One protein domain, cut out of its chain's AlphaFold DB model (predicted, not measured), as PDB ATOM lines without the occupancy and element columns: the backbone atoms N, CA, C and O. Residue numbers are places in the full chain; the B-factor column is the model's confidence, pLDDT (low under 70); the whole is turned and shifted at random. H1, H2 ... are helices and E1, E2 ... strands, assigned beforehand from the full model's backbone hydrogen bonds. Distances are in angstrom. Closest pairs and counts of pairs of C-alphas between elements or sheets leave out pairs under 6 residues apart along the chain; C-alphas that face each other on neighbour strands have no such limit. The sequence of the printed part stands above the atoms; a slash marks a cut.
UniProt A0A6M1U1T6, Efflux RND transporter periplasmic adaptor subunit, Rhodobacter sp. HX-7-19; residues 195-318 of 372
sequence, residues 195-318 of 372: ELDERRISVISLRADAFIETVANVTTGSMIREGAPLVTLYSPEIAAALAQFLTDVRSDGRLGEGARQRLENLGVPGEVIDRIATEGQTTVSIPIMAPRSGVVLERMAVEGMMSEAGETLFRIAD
ATOM      1  N   GLU A 195      45.745  93.093  61.260       93.19
ATOM      2  CA  GLU A 195      46.287  92.824  59.940       93.19
ATOM      3  C   GLU A 195      45.567  91.653  59.277       93.19
ATOM      4  O   GLU A 195      44.924  90.811  59.914       93.19
ATOM      5  N   LEU A 196      45.640  91.628  57.953       93.25
ATOM      6  CA  LEU A 196      45.094  90.540  57.159       93.25
ATOM      7  C   LEU A 196      46.100  89.392  57.138       93.25
ATOM      8  O   LEU A 196      47.297  89.620  57.010       93.25
ATOM      9  N   ASP A 197      45.610  88.156  57.205       91.75
ATOM     10  CA  ASP A 197      46.464  86.991  56.976       91.75
ATOM     11  C   ASP A 197      46.901  86.988  55.502       91.75
ATOM     12  O   ASP A 197      46.086  86.775  54.598       91.75
ATOM     13  N   GLU A 198      48.190  87.223  55.251       90.81
ATOM     14  CA  GLU A 198      48.761  87.287  53.900       90.81
ATOM     15  C   GLU A 198      48.544  85.991  53.112       90.81
ATOM     16  O   GLU A 198      48.323  86.013  51.900       90.81
ATOM     17  N   ARG A 199      48.499  84.844  53.801       92.06
ATOM     18  CA  ARG A 199      48.236  83.530  53.188       92.06
ATOM     19  C   ARG A 199      46.798  83.420  52.690       92.06
ATOM     20  O   ARG A 199      46.460  82.516  51.922       92.06
ATOM     21  N   ARG A 200      45.919  84.310  53.156       93.75
ATOM     22  CA  ARG A 200      44.511  84.388  52.763       93.75
ATOM     23  C   ARG A 200      44.238  85.472  51.715       93.75
ATOM     24  O   ARG A 200      43.073  85.745  51.418       93.75
ATOM     25  N   ILE A 201      45.287  86.027  51.106       94.75
ATOM     26  CA  ILE A 201      45.191  86.954  49.980       94.75
ATOM     27  C   ILE A 201      45.318  86.179  48.667       94.75
ATOM     28  O   ILE A 201      46.293  85.475  48.422       94.75
ATOM     29  N   SER A 202      44.325  86.323  47.796       94.31
ATOM     30  CA  SER A 202      44.342  85.792  46.437       94.31
ATOM     31  C   SER A 202      44.556  86.917  45.437       94.31
ATOM     32  O   SER A 202      43.839  87.918  45.444       94.31
ATOM     33  N   VAL A 203      45.539  86.726  44.564       94.88
ATOM     34  CA  VAL A 203      45.844  87.623  43.450       94.88
ATOM     35  C   VAL A 203      45.283  86.999  42.181       94.88
ATOM     36  O   VAL A 203      45.585  85.849  41.865       94.88
ATOM     37  N   ILE A 204      44.439  87.746  41.480       93.62
ATOM     38  CA  ILE A 204      43.844  87.339  40.216       93.62
ATOM     39  C   ILE A 204      44.639  88.036  39.120       93.62
ATOM     40  O   ILE A 204      44.585  89.261  39.002       93.62
ATOM     41  N   SER A 205      45.365  87.251  38.334       93.50
ATOM     42  CA  SER A 205      46.152  87.708  37.193       93.50
ATOM     43  C   SER A 205      45.865  86.861  35.960       93.50
ATOM     44  O   SER A 205      45.334  85.748  36.048       93.50
ATOM     45  N   LEU A 206      46.204  87.408  34.796       91.75
ATOM     46  CA  LEU A 206      46.071  86.712  33.523       91.75
ATOM     47  C   LEU A 206      47.314  85.881  33.220       91.75
ATOM     48  O   LEU A 206      48.425  86.249  33.594       91.75
ATOM     49  N   ARG A 207      47.134  84.760  32.516       91.50
ATOM     50  CA  ARG A 207      48.250  83.936  32.018       91.50
ATOM     51  C   ARG A 207      48.627  84.221  30.566       91.50
ATOM     52  O   ARG A 207      49.660  83.742  30.118       91.50
ATOM     53  N   ALA A 208      47.788  84.967  29.860       92.06
ATOM     54  CA  ALA A 208      47.967  85.375  28.477       92.06
ATOM     55  C   ALA A 208      47.397  86.782  28.306       92.06
ATOM     56  O   ALA A 208      46.501  87.179  29.059       92.06
ATOM     57  N   ASP A 209      47.883  87.500  27.301       94.19
ATOM     58  CA  ASP A 209      47.412  88.849  27.010       94.19
ATOM     59  C   ASP A 209      45.925  88.824  26.646       94.19
ATOM     60  O   ASP A 209      45.470  88.000  25.836       94.19
ATOM     61  N   ALA A 210      45.152  89.729  27.245       93.88
ATOM     62  CA  ALA A 210      43.720  89.806  27.006       93.88
ATOM     63  C   ALA A 210      43.183  91.236  27.053       93.88
ATOM     64  O   ALA A 210      43.666  92.099  27.781       93.88
ATOM     65  N   PHE A 211      42.116  91.456  26.295       94.56
ATOM     66  CA  PHE A 211      41.297  92.654  26.369       94.56
ATOM     67  C   PHE A 211      40.171  92.432  27.371       94.56
ATOM     68  O   PHE A 211      39.440  91.442  27.295       94.56
ATOM     69  N   ILE A 212      40.034  93.360  28.309       94.88
ATOM     70  CA  ILE A 212      38.958  93.361  29.291       94.88
ATOM     71  C   ILE A 212      37.691  93.888  28.616       94.88
ATOM     72  O   ILE A 212      37.639  95.045  28.208       94.88
ATOM     73  N   GLU A 213      36.661  93.053  28.508       93.56
ATOM     74  CA  GLU A 213      35.402  93.428  27.859       93.56
ATOM     75  C   GLU A 213      34.448  94.098  28.847       93.56
ATOM     76  O   GLU A 213      33.990  95.214  28.615       93.56
ATOM     77  N   THR A 214      34.169  93.429  29.968       94.00
ATOM     78  CA  THR A 214      33.233  93.910  30.993       94.00
ATOM     79  C   THR A 214      33.779  93.627  32.380       94.00
ATOM     80  O   THR A 214      34.280  92.528  32.622       94.00
ATOM     81  N   VAL A 215      33.613  94.557  33.311       94.12
ATOM     82  CA  VAL A 215      34.013  94.403  34.711       94.12
ATOM     83  C   VAL A 215      32.748  94.396  35.564       94.12
ATOM     84  O   VAL A 215      31.845  95.208  35.384       94.12
ATOM     85  N   ALA A 216      32.647  93.457  36.500       93.69
ATOM     86  CA  ALA A 216      31.525  93.424  37.427       93.69
ATOM     87  C   ALA A 216      31.485  94.705  38.278       93.69
ATOM     88  O   ALA A 216      32.506  95.352  38.510       93.69
ATOM     89  N   ASN A 217      30.306  95.057  38.797       92.12
ATOM     90  CA  ASN A 217      30.127  96.228  39.658       92.12
ATOM     91  C   ASN A 217      30.697  95.986  41.072       92.12
ATOM     92  O   ASN A 217      29.956  95.862  42.048       92.12
ATOM     93  N   VAL A 218      32.019  95.855  41.162       91.31
ATOM     94  CA  VAL A 218      32.783  95.625  42.387       91.31
ATOM     95  C   VAL A 218      33.885  96.670  42.498       91.31
ATOM     96  O   VAL A 218      34.592  96.973  41.539       91.31
ATOM     97  N   THR A 219      34.038  97.241  43.688       92.88
ATOM     98  CA  THR A 219      35.046  98.271  43.969       92.88
ATOM     99  C   THR A 219      36.004  97.784  45.043       92.88
ATOM    100  O   THR A 219      35.699  96.844  45.777       92.88
ATOM    101  N   THR A 220      37.128  98.476  45.218       95.12
ATOM    102  CA  THR A 220      37.939  98.328  46.430       95.12
ATOM    103  C   THR A 220      37.061  98.519  47.672       95.12
ATOM    104  O   THR A 220      36.214  99.413  47.700       95.12
ATOM    105  N   GLY A 221      37.211  97.635  48.657       93.88
ATOM    106  CA  GLY A 221      36.382  97.550  49.862       93.88
ATOM    107  C   GLY A 221      35.080  96.753  49.712       93.88
ATOM    108  O   GLY A 221      34.432  96.467  50.717       93.88
ATOM    109  N   SER A 222      34.684  96.356  48.498       94.81
ATOM    110  CA  SER A 222      33.479  95.540  48.300       94.81
ATOM    111  C   SER A 222      33.682  94.107  48.796       94.81
ATOM    112  O   SER A 222      34.743  93.517  48.588       94.81
ATOM    113  N   MET A 223      32.641  93.526  49.401       94.62
ATOM    114  CA  MET A 223      32.605  92.102  49.747       94.62
ATOM    115  C   MET A 223      32.137  91.263  48.560       94.62
ATOM    116  O   MET A 223      31.118  91.563  47.938       94.62
ATOM    117  N   ILE A 224      32.852  90.177  48.292       95.00
ATOM    118  CA  ILE A 224      32.607  89.249  47.191       95.00
ATOM    119  C   ILE A 224      32.487  87.828  47.745       95.00
ATOM    120  O   ILE A 224      33.146  87.461  48.719       95.00
ATOM    121  N   ARG A 225      31.619  87.025  47.126       95.00
ATOM    122  CA  ARG A 225      31.498  85.590  47.401       95.00
ATOM    123  C   ARG A 225      32.313  84.788  46.396       95.00
ATOM    124  O   ARG A 225      32.455  85.190  45.246       95.00
ATOM    125  N   GLU A 226      32.792  83.635  46.827       94.06
ATOM    126  CA  GLU A 226      33.387  82.634  45.944       94.06
ATOM    127  C   GLU A 226      32.459  82.320  44.761       94.06
ATOM    128  O   GLU A 226      31.238  82.244  44.917       94.06
ATOM    129  N   GLY A 227      33.040  82.202  43.568       92.25
ATOM    130  CA  GLY A 227      32.316  81.957  42.321       92.25
ATOM    131  C   GLY A 227      31.600  83.177  41.732       92.25
ATOM    132  O   GLY A 227      30.995  83.063  40.670       92.25
ATOM    133  N   ALA A 228      31.653  84.351  42.370       93.38
ATOM    134  CA  ALA A 228      31.077  85.560  41.790       93.38
ATOM    135  C   ALA A 228      31.863  86.009  40.538       93.38
ATOM    136  O   ALA A 228      33.097  85.954  40.552       93.38
ATOM    137  N   PRO A 229      31.186  86.493  39.481       92.50
ATOM    138  CA  PRO A 229      31.857  87.011  38.293       92.50
ATOM    139  C   PRO A 229      32.610  88.303  38.623       92.50
ATOM    140  O   PRO A 229      32.046  89.207  39.238       92.50
ATOM    141  N   LEU A 230      33.876  88.388  38.208       93.25
ATOM    142  CA  LEU A 230      34.729  89.565  38.409       93.25
ATOM    143  C   LEU A 230      34.902  90.359  37.120       93.25
ATOM    144  O   LEU A 230      34.682  91.567  37.088       93.25
ATOM    145  N   VAL A 231      35.319  89.677  36.060       93.44
ATOM    146  CA  VAL A 231      35.638  90.293  34.777       93.44
ATOM    147  C   VAL A 231      35.410  89.288  33.662       93.44
ATOM    148  O   VAL A 231      35.588  88.087  33.855       93.44
ATOM    149  N   THR A 232      35.034  89.789  32.499       92.44
ATOM    150  CA  THR A 232      34.966  89.021  31.263       92.44
ATOM    151  C   THR A 232      36.044  89.532  30.325       92.44
ATOM    152  O   THR A 232      36.190  90.747  30.161       92.44
ATOM    153  N   LEU A 233      36.805  88.622  29.726       92.25
ATOM    154  CA  LEU A 233      37.931  88.967  28.865       92.25
ATOM    155  C   LEU A 233      37.923  88.205  27.546       92.25
ATOM    156  O   LEU A 233      37.382  87.103  27.444       92.25
ATOM    157  N   TYR A 234      38.603  88.782  26.564       91.75
ATOM    158  CA  TYR A 234      38.903  88.161  25.285       91.75
ATOM    159  C   TYR A 234      40.416  88.107  25.073       91.75
ATOM    160  O   TYR A 234      41.090  89.136  25.089       91.75
ATOM    161  N   SER A 235      40.955  86.911  24.834       92.94
ATOM    162  CA  SER A 235      42.364  86.717  24.480       92.94
ATOM    163  C   SER A 235      42.479  86.107  23.079       92.94
ATOM    164  O   SER A 235      41.947  85.014  22.852       92.94
ATOM    165  N   PRO A 236      43.196  86.759  22.142       91.19
ATOM    166  CA  PRO A 236      43.456  86.199  20.816       91.19
ATOM    167  C   PRO A 236      44.192  84.852  20.863       91.19
ATOM    168  O   PRO A 236      43.904  83.960  20.065       91.19
ATOM    169  N   GLU A 237      45.121  84.687  21.808       91.31
ATOM    170  CA  GLU A 237      45.888  83.449  21.976       91.31
ATOM    171  C   GLU A 237      44.991  82.298  22.442       91.31
ATOM    172  O   GLU A 237      45.032  81.201  21.875       91.31
ATOM    173  N   ILE A 238      44.114  82.562  23.417       91.06
ATOM    174  CA  ILE A 238      43.144  81.566  23.880       91.06
ATOM    175  C   ILE A 238      42.156  81.219  22.763       91.06
ATOM    176  O   ILE A 238      41.869  80.042  22.552       91.06
ATOM    177  N   ALA A 239      41.681  82.203  21.994       90.38
ATOM    178  CA  ALA A 239      40.787  81.963  20.862       90.38
ATOM    179  C   ALA A 239      41.427  81.051  19.795       90.38
ATOM    180  O   ALA A 239      40.783  80.122  19.302       90.38
ATOM    181  N   ALA A 240      42.710  81.257  19.480       90.81
ATOM    182  CA  ALA A 240      43.453  80.396  18.561       90.81
ATOM    183  C   ALA A 240      43.615  78.965  19.108       90.81
ATOM    184  O   ALA A 240      43.416  77.991  18.376       90.81
ATOM    185  N   ALA A 241      43.924  78.821  20.401       91.00
ATOM    186  CA  ALA A 241      44.018  77.517  21.057       91.00
ATOM    187  C   ALA A 241      42.664  76.779  21.092       91.00
ATOM    188  O   ALA A 241      42.616  75.572  20.845       91.00
ATOM    189  N   LEU A 242      41.563  77.499  21.326       89.38
ATOM    190  CA  LEU A 242      40.200  76.957  21.310       89.38
ATOM    191  C   LEU A 242      39.795  76.463  19.918       89.38
ATOM    192  O   LEU A 242      39.223  75.380  19.798       89.38
ATOM    193  N   ALA A 243      40.109  77.215  18.859       89.00
ATOM    194  CA  ALA A 243      39.811  76.807  17.486       89.00
ATOM    195  C   ALA A 243      40.519  75.492  17.106       89.00
ATOM    196  O   ALA A 243      39.915  74.624  16.467       89.00
ATOM    197  N   GLN A 244      41.768  75.315  17.551       88.88
ATOM    198  CA  GLN A 244      42.497  74.060  17.369       88.88
ATOM    199  C   GLN A 244      41.847  72.920  18.162       88.88
ATOM    200  O   GLN A 244      41.552  71.876  17.588       88.88
ATOM    201  N   PHE A 245      41.551  73.139  19.448       89.62
ATOM    202  CA  PHE A 245      40.907  72.137  20.302       89.62
ATOM    203  C   PHE A 245      39.573  71.650  19.719       89.62
ATOM    204  O   PHE A 245      39.329  70.450  19.639       89.62
ATOM    205  N   LEU A 246      38.731  72.567  19.239       88.44
ATOM    206  CA  LEU A 246      37.454  72.223  18.608       88.44
ATOM    207  C   LEU A 246      37.627  71.458  17.292       88.44
ATOM    208  O   LEU A 246      36.779  70.631  16.954       88.44
ATOM    209  N   THR A 247      38.700  71.721  16.546       88.31
ATOM    210  CA  THR A 247      39.017  70.970  15.324       88.31
ATOM    211  C   THR A 247      39.427  69.540  15.668       88.31
ATOM    212  O   THR A 247      38.895  68.611  15.065       88.31
ATOM    213  N   ASP A 248      40.283  69.363  16.677       88.50
ATOM    214  CA  ASP A 248      40.754  68.052  17.146       88.50
ATOM    215  C   ASP A 248      39.601  67.205  17.717       88.50
ATOM    216  O   ASP A 248      39.454  66.028  17.389       88.50
ATOM    217  N   VAL A 249      38.719  67.822  18.516       86.31
ATOM    218  CA  VAL A 249      37.534  67.155  19.089       86.31
ATOM    219  C   VAL A 249      36.574  66.670  17.996       86.31
ATOM    220  O   VAL A 249      35.967  65.609  18.139       86.31
ATOM    221  N   ARG A 250      36.434  67.417  16.893       83.56
ATOM    222  CA  ARG A 250      35.563  67.043  15.765       83.56
ATOM    223  C   ARG A 250      36.181  65.992  14.842       83.56
ATOM    224  O   ARG A 250      35.426  65.268  14.197       83.56
ATOM    225  N   SER A 251      37.509  65.946  14.725       82.12
ATOM    226  CA  SER A 251      38.201  65.100  13.750       82.12
ATOM    227  C   SER A 251      38.545  63.710  14.282       82.12
ATOM    228  O   SER A 251      38.350  62.740  13.552       82.12
ATOM    229  N   ASP A 252      39.033  63.598  15.522       67.25
ATOM    230  CA  ASP A 252      39.761  62.392  15.947       67.25
ATOM    231  C   ASP A 252      39.017  61.533  16.984       67.25
ATOM    232  O   ASP A 252      39.401  60.390  17.236       67.25
ATOM    233  N   GLY A 253      37.951  62.038  17.622       64.50
ATOM    234  CA  GLY A 253      37.166  61.324  18.653       64.50
ATOM    235  C   GLY A 253      37.947  60.927  19.924       64.50
ATOM    236  O   GLY A 253      37.354  60.663  20.969       64.50
ATOM    237  N   ARG A 254      39.280  60.924  19.862       62.25
ATOM    238  CA  ARG A 254      40.226  60.955  20.970       62.25
ATOM    239  C   ARG A 254      40.324  62.408  21.402       62.25
ATOM    240  O   ARG A 254      40.594  63.280  20.582       62.25
ATOM    241  N   LEU A 255      40.044  62.663  22.678       65.88
ATOM    242  CA  LEU A 255      40.110  64.000  23.258       65.88
ATOM    243  C   LEU A 255      41.439  64.645  22.858       65.88
ATOM    244  O   LEU A 255      42.484  64.018  23.014       65.88
ATOM    245  N   GLY A 256      41.395  65.862  22.314       74.75
ATOM    246  CA  GLY A 256      42.581  66.637  21.956       74.75
ATOM    247  C   GLY A 256      43.382  67.015  23.200       74.75
ATOM    248  O   GLY A 256      43.399  68.180  23.584       74.75
ATOM    249  N   GLU A 257      44.020  66.040  23.853       82.69
ATOM    250  CA  GLU A 257      44.724  66.167  25.135       82.69
ATOM    251  C   GLU A 257      45.793  67.260  25.066       82.69
ATOM    252  O   GLU A 257      45.898  68.074  25.977       82.69
ATOM    253  N   GLY A 258      46.524  67.357  23.950       88.00
ATOM    254  CA  GLY A 258      47.518  68.412  23.746       88.00
ATOM    255  C   GLY A 258      46.906  69.815  23.651       88.00
ATOM    256  O   GLY A 258      47.418  70.760  24.254       88.00
ATOM    257  N   ALA A 259      45.795  69.961  22.924       88.25
ATOM    258  CA  ALA A 259      45.099  71.237  22.794       88.25
ATOM    259  C   ALA A 259      44.381  71.630  24.100       88.25
ATOM    260  O   ALA A 259      44.427  72.793  24.498       88.25
ATOM    261  N   ARG A 260      43.819  70.653  24.824       90.25
ATOM    262  CA  ARG A 260      43.278  70.834  26.176       90.25
ATOM    263  C   ARG A 260      44.357  71.305  27.148       90.25
ATOM    264  O   ARG A 260      44.170  72.324  27.801       90.25
ATOM    265  N   GLN A 261      45.497  70.617  27.196       91.38
ATOM    266  CA  GLN A 261      46.607  70.981  28.076       91.38
ATOM    267  C   GLN A 261      47.097  72.406  27.797       91.38
ATOM    268  O   GLN A 261      47.431  73.144  28.720       91.38
ATOM    269  N   ARG A 262      47.113  72.826  26.524       91.88
ATOM    270  CA  ARG A 262      47.449  74.207  26.158       91.88
ATOM    271  C   ARG A 262      46.450  75.211  26.743       91.88
ATOM    272  O   ARG A 262      46.884  76.211  27.300       91.88
ATOM    273  N   LEU A 263      45.146  74.945  26.658       90.75
ATOM    274  CA  LEU A 263      44.110  75.809  27.242       90.75
ATOM    275  C   LEU A 263      44.219  75.898  28.771       90.75
ATOM    276  O   LEU A 263      44.119  76.987  29.334       90.75
ATOM    277  N   GLU A 264      44.488  74.775  29.436       91.62
ATOM    278  CA  GLU A 264      44.719  74.732  30.886       91.62
ATOM    279  C   GLU A 264      45.978  75.525  31.285       91.62
ATOM    280  O   GLU A 264      45.972  76.269  32.272       91.62
ATOM    281  N   ASN A 265      47.048  75.444  30.487       92.56
ATOM    282  CA  ASN A 265      48.265  76.235  30.696       92.56
ATOM    283  C   ASN A 265      47.987  77.739  30.563       92.56
ATOM    284  O   ASN A 265      48.460  78.511  31.398       92.56
ATOM    285  N   LEU A 266      47.146  78.134  29.600       91.00
ATOM    286  CA  LEU A 266      46.654  79.507  29.417       91.00
ATOM    287  C   LEU A 266      45.644  79.946  30.496       91.00
ATOM    288  O   LEU A 266      45.164  81.075  30.471       91.00
ATOM    289  N   GLY A 267      45.337  79.086  31.471       86.75
ATOM    290  CA  GLY A 267      44.518  79.434  32.631       86.75
ATOM    291  C   GLY A 267      43.014  79.379  32.378       86.75
ATOM    292  O   GLY A 267      42.251  79.882  33.201       86.75
ATOM    293  N   VAL A 268      42.571  78.763  31.278       87.38
ATOM    294  CA  VAL A 268      41.145  78.520  31.038       87.38
ATOM    295  C   VAL A 268      40.653  77.448  32.022       87.38
ATOM    296  O   VAL A 268      41.242  76.365  32.070       87.38
ATOM    297  N   PRO A 269      39.585  77.697  32.804       85.19
ATOM    298  CA  PRO A 269      39.055  76.698  33.726       85.19
ATOM    299  C   PRO A 269      38.564  75.445  32.989       85.19
ATOM    300  O   PRO A 269      37.897  75.558  31.960       85.19
ATOM    301  N   GLY A 270      38.822  74.259  33.547       86.00
ATOM    302  CA  GLY A 270      38.405  72.981  32.949       86.00
ATOM    303  C   GLY A 270      36.906  72.916  32.642       86.00
ATOM    304  O   GLY A 270      36.525  72.491  31.557       86.00
ATOM    305  N   GLU A 271      36.070  73.466  33.526       85.56
ATOM    306  CA  GLU A 271      34.615  73.560  33.330       85.56
ATOM    307  C   GLU A 271      34.230  74.358  32.076       85.56
ATOM    308  O   GLU A 271      33.270  74.028  31.380       85.56
ATOM    309  N   VAL A 272      34.990  75.413  31.762       84.44
ATOM    310  CA  VAL A 272      34.784  76.223  30.557       84.44
ATOM    311  C   VAL A 272      35.206  75.428  29.322       84.44
ATOM    312  O   VAL A 272      34.483  75.438  28.329       84.44
ATOM    313  N   ILE A 273      36.321  74.692  29.392       87.62
ATOM    314  CA  ILE A 273      36.791  73.822  28.301       87.62
ATOM    315  C   ILE A 273      35.759  72.724  28.000       87.62
ATOM    316  O   ILE A 273      35.416  72.505  26.839       87.62
ATOM    317  N   ASP A 274      35.227  72.071  29.034       87.31
ATOM    318  CA  ASP A 274      34.243  70.987  28.911       87.31
ATOM    319  C   ASP A 274      32.910  71.488  28.337       87.31
ATOM    320  O   ASP A 274      32.309  70.851  27.461       87.31
ATOM    321  N   ARG A 275      32.473  72.677  28.770       85.69
ATOM    322  CA  ARG A 275      31.300  73.349  28.203       85.69
ATOM    323  C   ARG A 275      31.501  73.655  26.720       85.69
ATOM    324  O   ARG A 275      30.634  73.326  25.915       85.69
ATOM    325  N   ILE A 276      32.655  74.201  26.338       83.94
ATOM    326  CA  ILE A 276      32.971  74.519  24.936       83.94
ATOM    327  C   ILE A 276      33.042  73.257  24.073       83.94
ATOM    328  O   ILE A 276      32.535  73.261  22.951       83.94
ATOM    329  N   ALA A 277      33.615  72.166  24.590       83.94
ATOM    330  CA  ALA A 277      33.646  70.879  23.895       83.94
ATOM    331  C   ALA A 277      32.231  70.361  23.581       83.94
ATOM    332  O   ALA A 277      32.007  69.778  22.522       83.94
ATOM    333  N   THR A 278      31.279  70.608  24.487       84.69
ATOM    334  CA  THR A 278      29.884  70.169  24.355       84.69
ATOM    335  C   THR A 278      29.059  71.101  23.459       84.69
ATOM    336  O   THR A 278      28.293  70.636  22.619       84.69
ATOM    337  N   GLU A 279      29.210  72.418  23.619       84.25
ATOM    338  CA  GLU A 279      28.417  73.440  22.918       84.25
ATOM    339  C   GLU A 279      28.969  73.790  21.527       84.25
ATOM    340  O   GLU A 279      28.244  74.307  20.676       84.25
ATOM    341  N   GLY A 280      30.251  73.513  21.268       75.88
ATOM    342  CA  GLY A 280      30.899  73.719  19.972       75.88
ATOM    343  C   GLY A 280      31.113  75.184  19.572       75.88
ATOM    344  O   GLY A 280      31.302  75.453  18.382       75.88
ATOM    345  N   GLN A 281      31.074  76.120  20.526       72.50
ATOM    346  CA  GLN A 281      31.195  77.562  20.278       72.50
ATOM    347  C   GLN A 281      32.657  78.042  20.273       72.50
ATOM    348  O   GLN A 281      33.431  77.721  21.167       72.50
ATOM    349  N   THR A 282      33.029  78.837  19.263       62.75
ATOM    350  CA  THR A 282      34.397  79.355  19.043       62.75
ATOM    351  C   THR A 282      34.653  80.743  19.629       62.75
ATOM    352  O   THR A 282      35.803  81.094  19.873       62.75
ATOM    353  N   THR A 283      33.608  81.547  19.834       59.28
ATOM    354  CA  THR A 283      33.728  82.905  20.380       59.28
ATOM    355  C   THR A 283      33.367  82.856  21.849       59.28
ATOM    356  O   THR A 283      32.191  82.737  22.184       59.28
ATOM    357  N   VAL A 284      34.370  82.904  22.722       67.75
ATOM    358  CA  VAL A 284      34.142  82.800  24.162       67.75
ATOM    359  C   VAL A 284      34.822  83.964  24.845       67.75
ATOM    360  O   VAL A 284      36.027  83.961  25.070       67.75
ATOM    361  N   SER A 285      34.014  84.965  25.158       82.75
ATOM    362  CA  SER A 285      34.271  85.873  26.260       82.75
ATOM    363  C   SER A 285      34.422  85.023  27.527       82.75
ATOM    364  O   SER A 285      33.506  84.286  27.901       82.75
ATOM    365  N   ILE A 286      35.603  85.039  28.143       85.69
ATOM    366  CA  ILE A 286      35.953  84.144  29.248       85.69
ATOM    367  C   ILE A 286      35.643  84.865  30.558       85.69
ATOM    368  O   ILE A 286      36.291  85.871  30.858       85.69
ATOM    369  N   PRO A 287      34.674  84.383  31.353       88.38
ATOM    370  CA  PRO A 287      34.422  84.954  32.661       88.38
ATOM    371  C   PRO A 287      35.478  84.461  33.655       88.38
ATOM    372  O   PRO A 287      35.672  83.256  33.833       88.38
ATOM    373  N   ILE A 288      36.130  85.396  34.337       89.81
ATOM    374  CA  ILE A 288      36.982  85.129  35.491       89.81
ATOM    375  C   ILE A 288      36.136  85.274  36.751       89.81
ATOM    376  O   ILE A 288      35.538  86.324  37.011       89.81
ATOM    377  N   MET A 289      36.089  84.198  37.529       91.44
ATOM    378  CA  MET A 289      35.319  84.112  38.766       91.44
ATOM    379  C   MET A 289      36.217  84.328  39.984       91.44
ATOM    380  O   MET A 289      37.421  84.066  39.946       91.44
ATOM    381  N   ALA A 290      35.627  84.774  41.090       93.69
ATOM    382  CA  ALA A 290      36.327  84.908  42.358       93.69
ATOM    383  C   ALA A 290      36.703  83.522  42.923       93.69
ATOM    384  O   ALA A 290      35.805  82.717  43.175       93.69
ATOM    385  N   PRO A 291      37.993  83.240  43.192       91.00
ATOM    386  CA  PRO A 291      38.427  81.937  43.707       91.00
ATOM    387  C   PRO A 291      38.071  81.717  45.183       91.00
ATOM    388  O   PRO A 291      38.175  80.603  45.679       91.00
ATOM    389  N   ARG A 292      37.706  82.781  45.910       92.94
ATOM    390  CA  ARG A 292      37.327  82.729  47.325       92.94
ATOM    391  C   ARG A 292      36.409  83.884  47.699       92.94
ATOM    392  O   ARG A 292      36.392  84.914  47.025       92.94
ATOM    393  N   SER A 293      35.700  83.724  48.810       95.12
ATOM    394  CA  SER A 293      34.951  84.817  49.438       95.12
ATOM    395  C   SER A 293      35.902  85.758  50.186       95.12
ATOM    396  O   SER A 293      36.856  85.293  50.810       95.12
ATOM    397  N   GLY A 294      35.652  87.065  50.145       94.81
ATOM    398  CA  GLY A 294      36.507  88.053  50.802       94.81
ATOM    399  C   GLY A 294      36.201  89.498  50.416       94.81
ATOM    400  O   GLY A 294      35.190  89.790  49.784       94.81
ATOM    401  N   VAL A 295      37.091  90.405  50.804       95.94
ATOM    402  CA  VAL A 295      37.051  91.835  50.482       95.94
ATOM    403  C   VAL A 295      38.040  92.132  49.359       95.94
ATOM    404  O   VAL A 295      39.168  91.640  49.370       95.94
ATOM    405  N   VAL A 296      37.642  92.967  48.400       96.44
ATOM    406  CA  VAL A 296      38.550  93.475  47.361       96.44
ATOM    407  C   VAL A 296      39.502  94.498  47.973       96.44
ATOM    408  O   VAL A 296      39.078  95.586  48.357       96.44
ATOM    409  N   LEU A 297      40.787  94.171  48.040       95.19
ATOM    410  CA  LEU A 297      41.842  95.098  48.457       95.19
ATOM    411  C   LEU A 297      42.271  96.021  47.323       95.19
ATOM    412  O   LEU A 297      42.595  97.183  47.543       95.19
ATOM    413  N   GLU A 298      42.274  95.496  46.103       95.44
ATOM    414  CA  GLU A 298      42.809  96.184  44.937       95.44
ATOM    415  C   GLU A 298      42.022  95.784  43.692       95.44
ATOM    416  O   GLU A 298      41.665  94.614  43.522       95.44
ATOM    417  N   ARG A 299      41.766  96.763  42.823       95.00
ATOM    418  CA  ARG A 299      41.119  96.585  41.523       95.00
ATOM    419  C   ARG A 299      41.851  97.435  40.493       95.00
ATOM    420  O   ARG A 299      41.685  98.654  40.485       95.00
ATOM    421  N   MET A 300      42.598  96.782  39.614       94.44
ATOM    422  CA  MET A 300      43.271  97.428  38.483       94.44
ATOM    423  C   MET A 300      42.513  97.230  37.167       94.44
ATOM    424  O   MET A 300      42.664  98.038  36.261       94.44
ATOM    425  N   ALA A 301      41.652  96.209  37.074       93.38
ATOM    426  CA  ALA A 301      40.858  95.931  35.878       93.38
ATOM    427  C   ALA A 301      39.914  97.088  35.513       93.38
ATOM    428  O   ALA A 301      39.051  97.462  36.311       93.38
ATOM    429  N   VAL A 302      40.023  97.600  34.288       93.94
ATOM    430  CA  VAL A 302      39.160  98.638  33.705       93.94
ATOM    431  C   VAL A 302      38.553  98.115  32.408       93.94
ATOM    432  O   VAL A 302      39.221  97.463  31.614       93.94
ATOM    433  N   GLU A 303      37.277  98.404  32.180       93.94
ATOM    434  CA  GLU A 303      36.604  98.028  30.935       93.94
ATOM    435  C   GLU A 303      37.293  98.649  29.712       93.94
ATOM    436  O   GLU A 303      37.602  99.841  29.696       93.94
ATOM    437  N   GLY A 304      37.541  97.831  28.689       92.62
ATOM    438  CA  GLY A 304      38.176  98.228  27.432       92.62
ATOM    439  C   GLY A 304      39.707  98.264  27.449       92.62
ATOM    440  O   GLY A 304      40.303  98.479  26.393       92.62
ATOM    441  N   MET A 305      40.365  98.057  28.596       94.69
ATOM    442  CA  MET A 305      41.830  98.031  28.646       94.69
ATOM    443  C   MET A 305      42.392  96.692  28.154       94.69
ATOM    444  O   MET A 305      41.769  95.639  28.311       94.69
ATOM    445  N   MET A 306      43.601  96.731  27.601       94.12
ATOM    446  CA  MET A 306      44.418  95.535  27.416       94.12
ATOM    447  C   MET A 306      45.198  95.282  28.702       94.12
ATOM    448  O   MET A 306      45.716  96.231  29.288       94.12
ATOM    449  N   SER A 307      45.265  94.026  29.126       94.88
ATOM    450  CA  SER A 307      46.073  93.591  30.256       94.88
ATOM    451  C   SER A 307      47.035  92.500  29.808       94.88
ATOM    452  O   SER A 307      46.661  91.592  29.055       94.88
ATOM    453  N   GLU A 308      48.284  92.635  30.237       94.81
ATOM    454  CA  GLU A 308      49.369  91.723  29.887       94.81
ATOM    455  C   GLU A 308      49.369  90.488  30.796       94.81
ATOM    456  O   GLU A 308      48.879  90.503  31.933       94.81
ATOM    457  N   ALA A 309      49.959  89.397  30.313       92.62
ATOM    458  CA  ALA A 309      50.188  88.219  31.137       92.62
ATOM    459  C   ALA A 309      51.003  88.566  32.403       92.62
ATOM    460  O   ALA A 309      52.096  89.125  32.341       92.62
ATOM    461  N   GLY A 310      50.484  88.183  33.570       92.06
ATOM    462  CA  GLY A 310      51.095  88.439  34.875       92.06
ATOM    463  C   GLY A 310      50.641  89.729  35.563       92.06
ATOM    464  O   GLY A 310      50.878  89.875  36.763       92.06
ATOM    465  N   GLU A 311      49.940  90.626  34.868       93.38
ATOM    466  CA  GLU A 311      49.381  91.823  35.493       93.38
ATOM    467  C   GLU A 311      48.262  91.451  36.482       93.38
ATOM    468  O   GLU A 311      47.453  90.545  36.254       93.38
ATOM    469  N   THR A 312      48.234  92.131  37.630       94.25
ATOM    470  CA  THR A 312      47.217  91.900  38.660       94.25
ATOM    471  C   THR A 312      45.944  92.647  38.299       94.25
ATOM    472  O   THR A 312      45.951  93.864  38.208       94.25
ATOM    473  N   LEU A 313      44.827  91.935  38.167       94.38
ATOM    474  CA  LEU A 313      43.516  92.533  37.918       94.38
ATOM    475  C   LEU A 313      42.773  92.845  39.216       94.38
ATOM    476  O   LEU A 313      42.183  93.921  39.363       94.38
ATOM    477  N   PHE A 314      42.809  91.897  40.154       95.75
ATOM    478  CA  PHE A 314      42.158  91.993  41.456       95.75
ATOM    479  C   PHE A 314      43.022  91.375  42.551       95.75
ATOM    480  O   PHE A 314      43.664  90.343  42.350       95.75
ATOM    481  N   ARG A 315      42.948  91.954  43.748       96.06
ATOM    482  CA  ARG A 315      43.463  91.363  44.986       96.06
ATOM    483  C   ARG A 315      42.311  91.201  45.959       96.06
ATOM    484  O   ARG A 315      41.656  92.183  46.302       96.06
ATOM    485  N   ILE A 316      42.055  89.974  46.393       95.88
ATOM    486  CA  ILE A 316      40.939  89.639  47.281       95.88
ATOM    487  C   ILE A 316      41.503  89.028  48.556       95.88
ATOM    488  O   ILE A 316      42.233  88.043  48.491       95.88
ATOM    489  N   ALA A 317      41.154  89.590  49.708       96.19
ATOM    490  CA  ALA A 317      41.538  89.061  51.009       96.19
ATOM    491  C   ALA A 317      40.335  88.474  51.733       96.19
ATOM    492  O   ALA A 317      39.299  89.120  51.882       96.19
ATOM    493  N   ASP A 318      40.477  87.248  52.210       95.00
ATOM    494  CA  ASP A 318      39.481  86.628  53.073       95.00
ATOM    495  C   ASP A 318      39.669  87.096  54.519       95.00
ATOM    496  O   ASP A 318      40.694  86.842  55.145       95.00
TER     497      ASP A 318
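AT A GLANCE: This is residues 195 to 318 of the 372 residues of the protein "Efflux RND transporter periplasmic adaptor subunit" of Rhodobacter sp. HX-7-19 (UniProt A0A6M1U1T6). An elongated model has three parts in a row: a small sheet of E1, E6 and E5 at one end, a second small sheet of E2, E3 and E4 in the middle, and a helical head at the other end, made of the hairpin H1 and H2 with H3 steeply tilted to both. The long link inside each sheet's strand hairpin reaches across to the other sheet. The printed part has 124 residues, with six named strands and three named helices in the order E1 E2 E3 H1 H2 H3 E4 E5 E6; the class is mixed. Both sheets, E1 - E6 - E5 and E2 - E3 - E4, are antiparallel. The whole is compact, with a radius of gyration of the C-alphas of 15.7 A, and spans 54 by 28 by 22 A.

HOW THE PARTS SIT: Start at E6, residues 312 to 317, the inner strand between E1, residues 201 to 205, and E5, residues 294 to 299. N 202 and O 316, 2.8 A apart, are within hydrogen-bond range across E1 and E6; N 297 and O 315, 2.8 A, are so across the hairpin E5 and E6. Now look at E3, residues 229 to 234, the inner strand between E2, residues 210 to 215, and E4, residues 286 to 289. In the hairpin E2 and E3, find N 232 and O 214 at 2.8 A; across E3 and E4, find N 288 and O 231 at 2.8 A. E3 and E6 are only just apart, with their closest C-alphas 8.4 A apart. Short antiparallel pairings join residues 223 to 224 with residues 294 to 295 of E5, and residues 306 to 307 with residues 210 to 211 of E2. Beyond E3, H1, residues 236 to 252, only grazes the sheet E2 E3 E4 with its residues 236 to 239. H1 and H2, residues 257 to 265, touch and form a helical hairpin, at a shallow tilt of 22 degrees, opposite ways; their closest C-alphas, of Phe 245 and Ala 259, are 5.0 A apart. H3, residues 270 to 279, only just touches H2, with 3 pairs of C-alphas within 8 A; the closest are those of Glu 264 and Gly 270, 6.9 A. H1 and H3 are close but not clearly touching, at a steep tilt of 57 degrees. In H1, H2 and H3 every O i to N i+4 pair is within hydrogen-bond range.

IN THESE COORDINATES: Find C-alpha 201 at (45.191, 86.954, 49.980), where E1 begins. From C-alpha 236 at (43.456, 86.199, 20.816), H1 runs 24.6 A to C-alpha 252. H3 measures 14.2 A and E3 14.8 A. E6 runs 13.9 A to C-alpha 317 at (41.538, 89.061, 51.009).

THE WHOLE: The C-alphas of Glu 195 and Ser 251 are the two farthest apart, 54.5 A. The printed part has no cut. The links E2 to E3 and E5 to E6 are long. Look for pLDDT under 70 at residues 252 to 255 and 282 to 284.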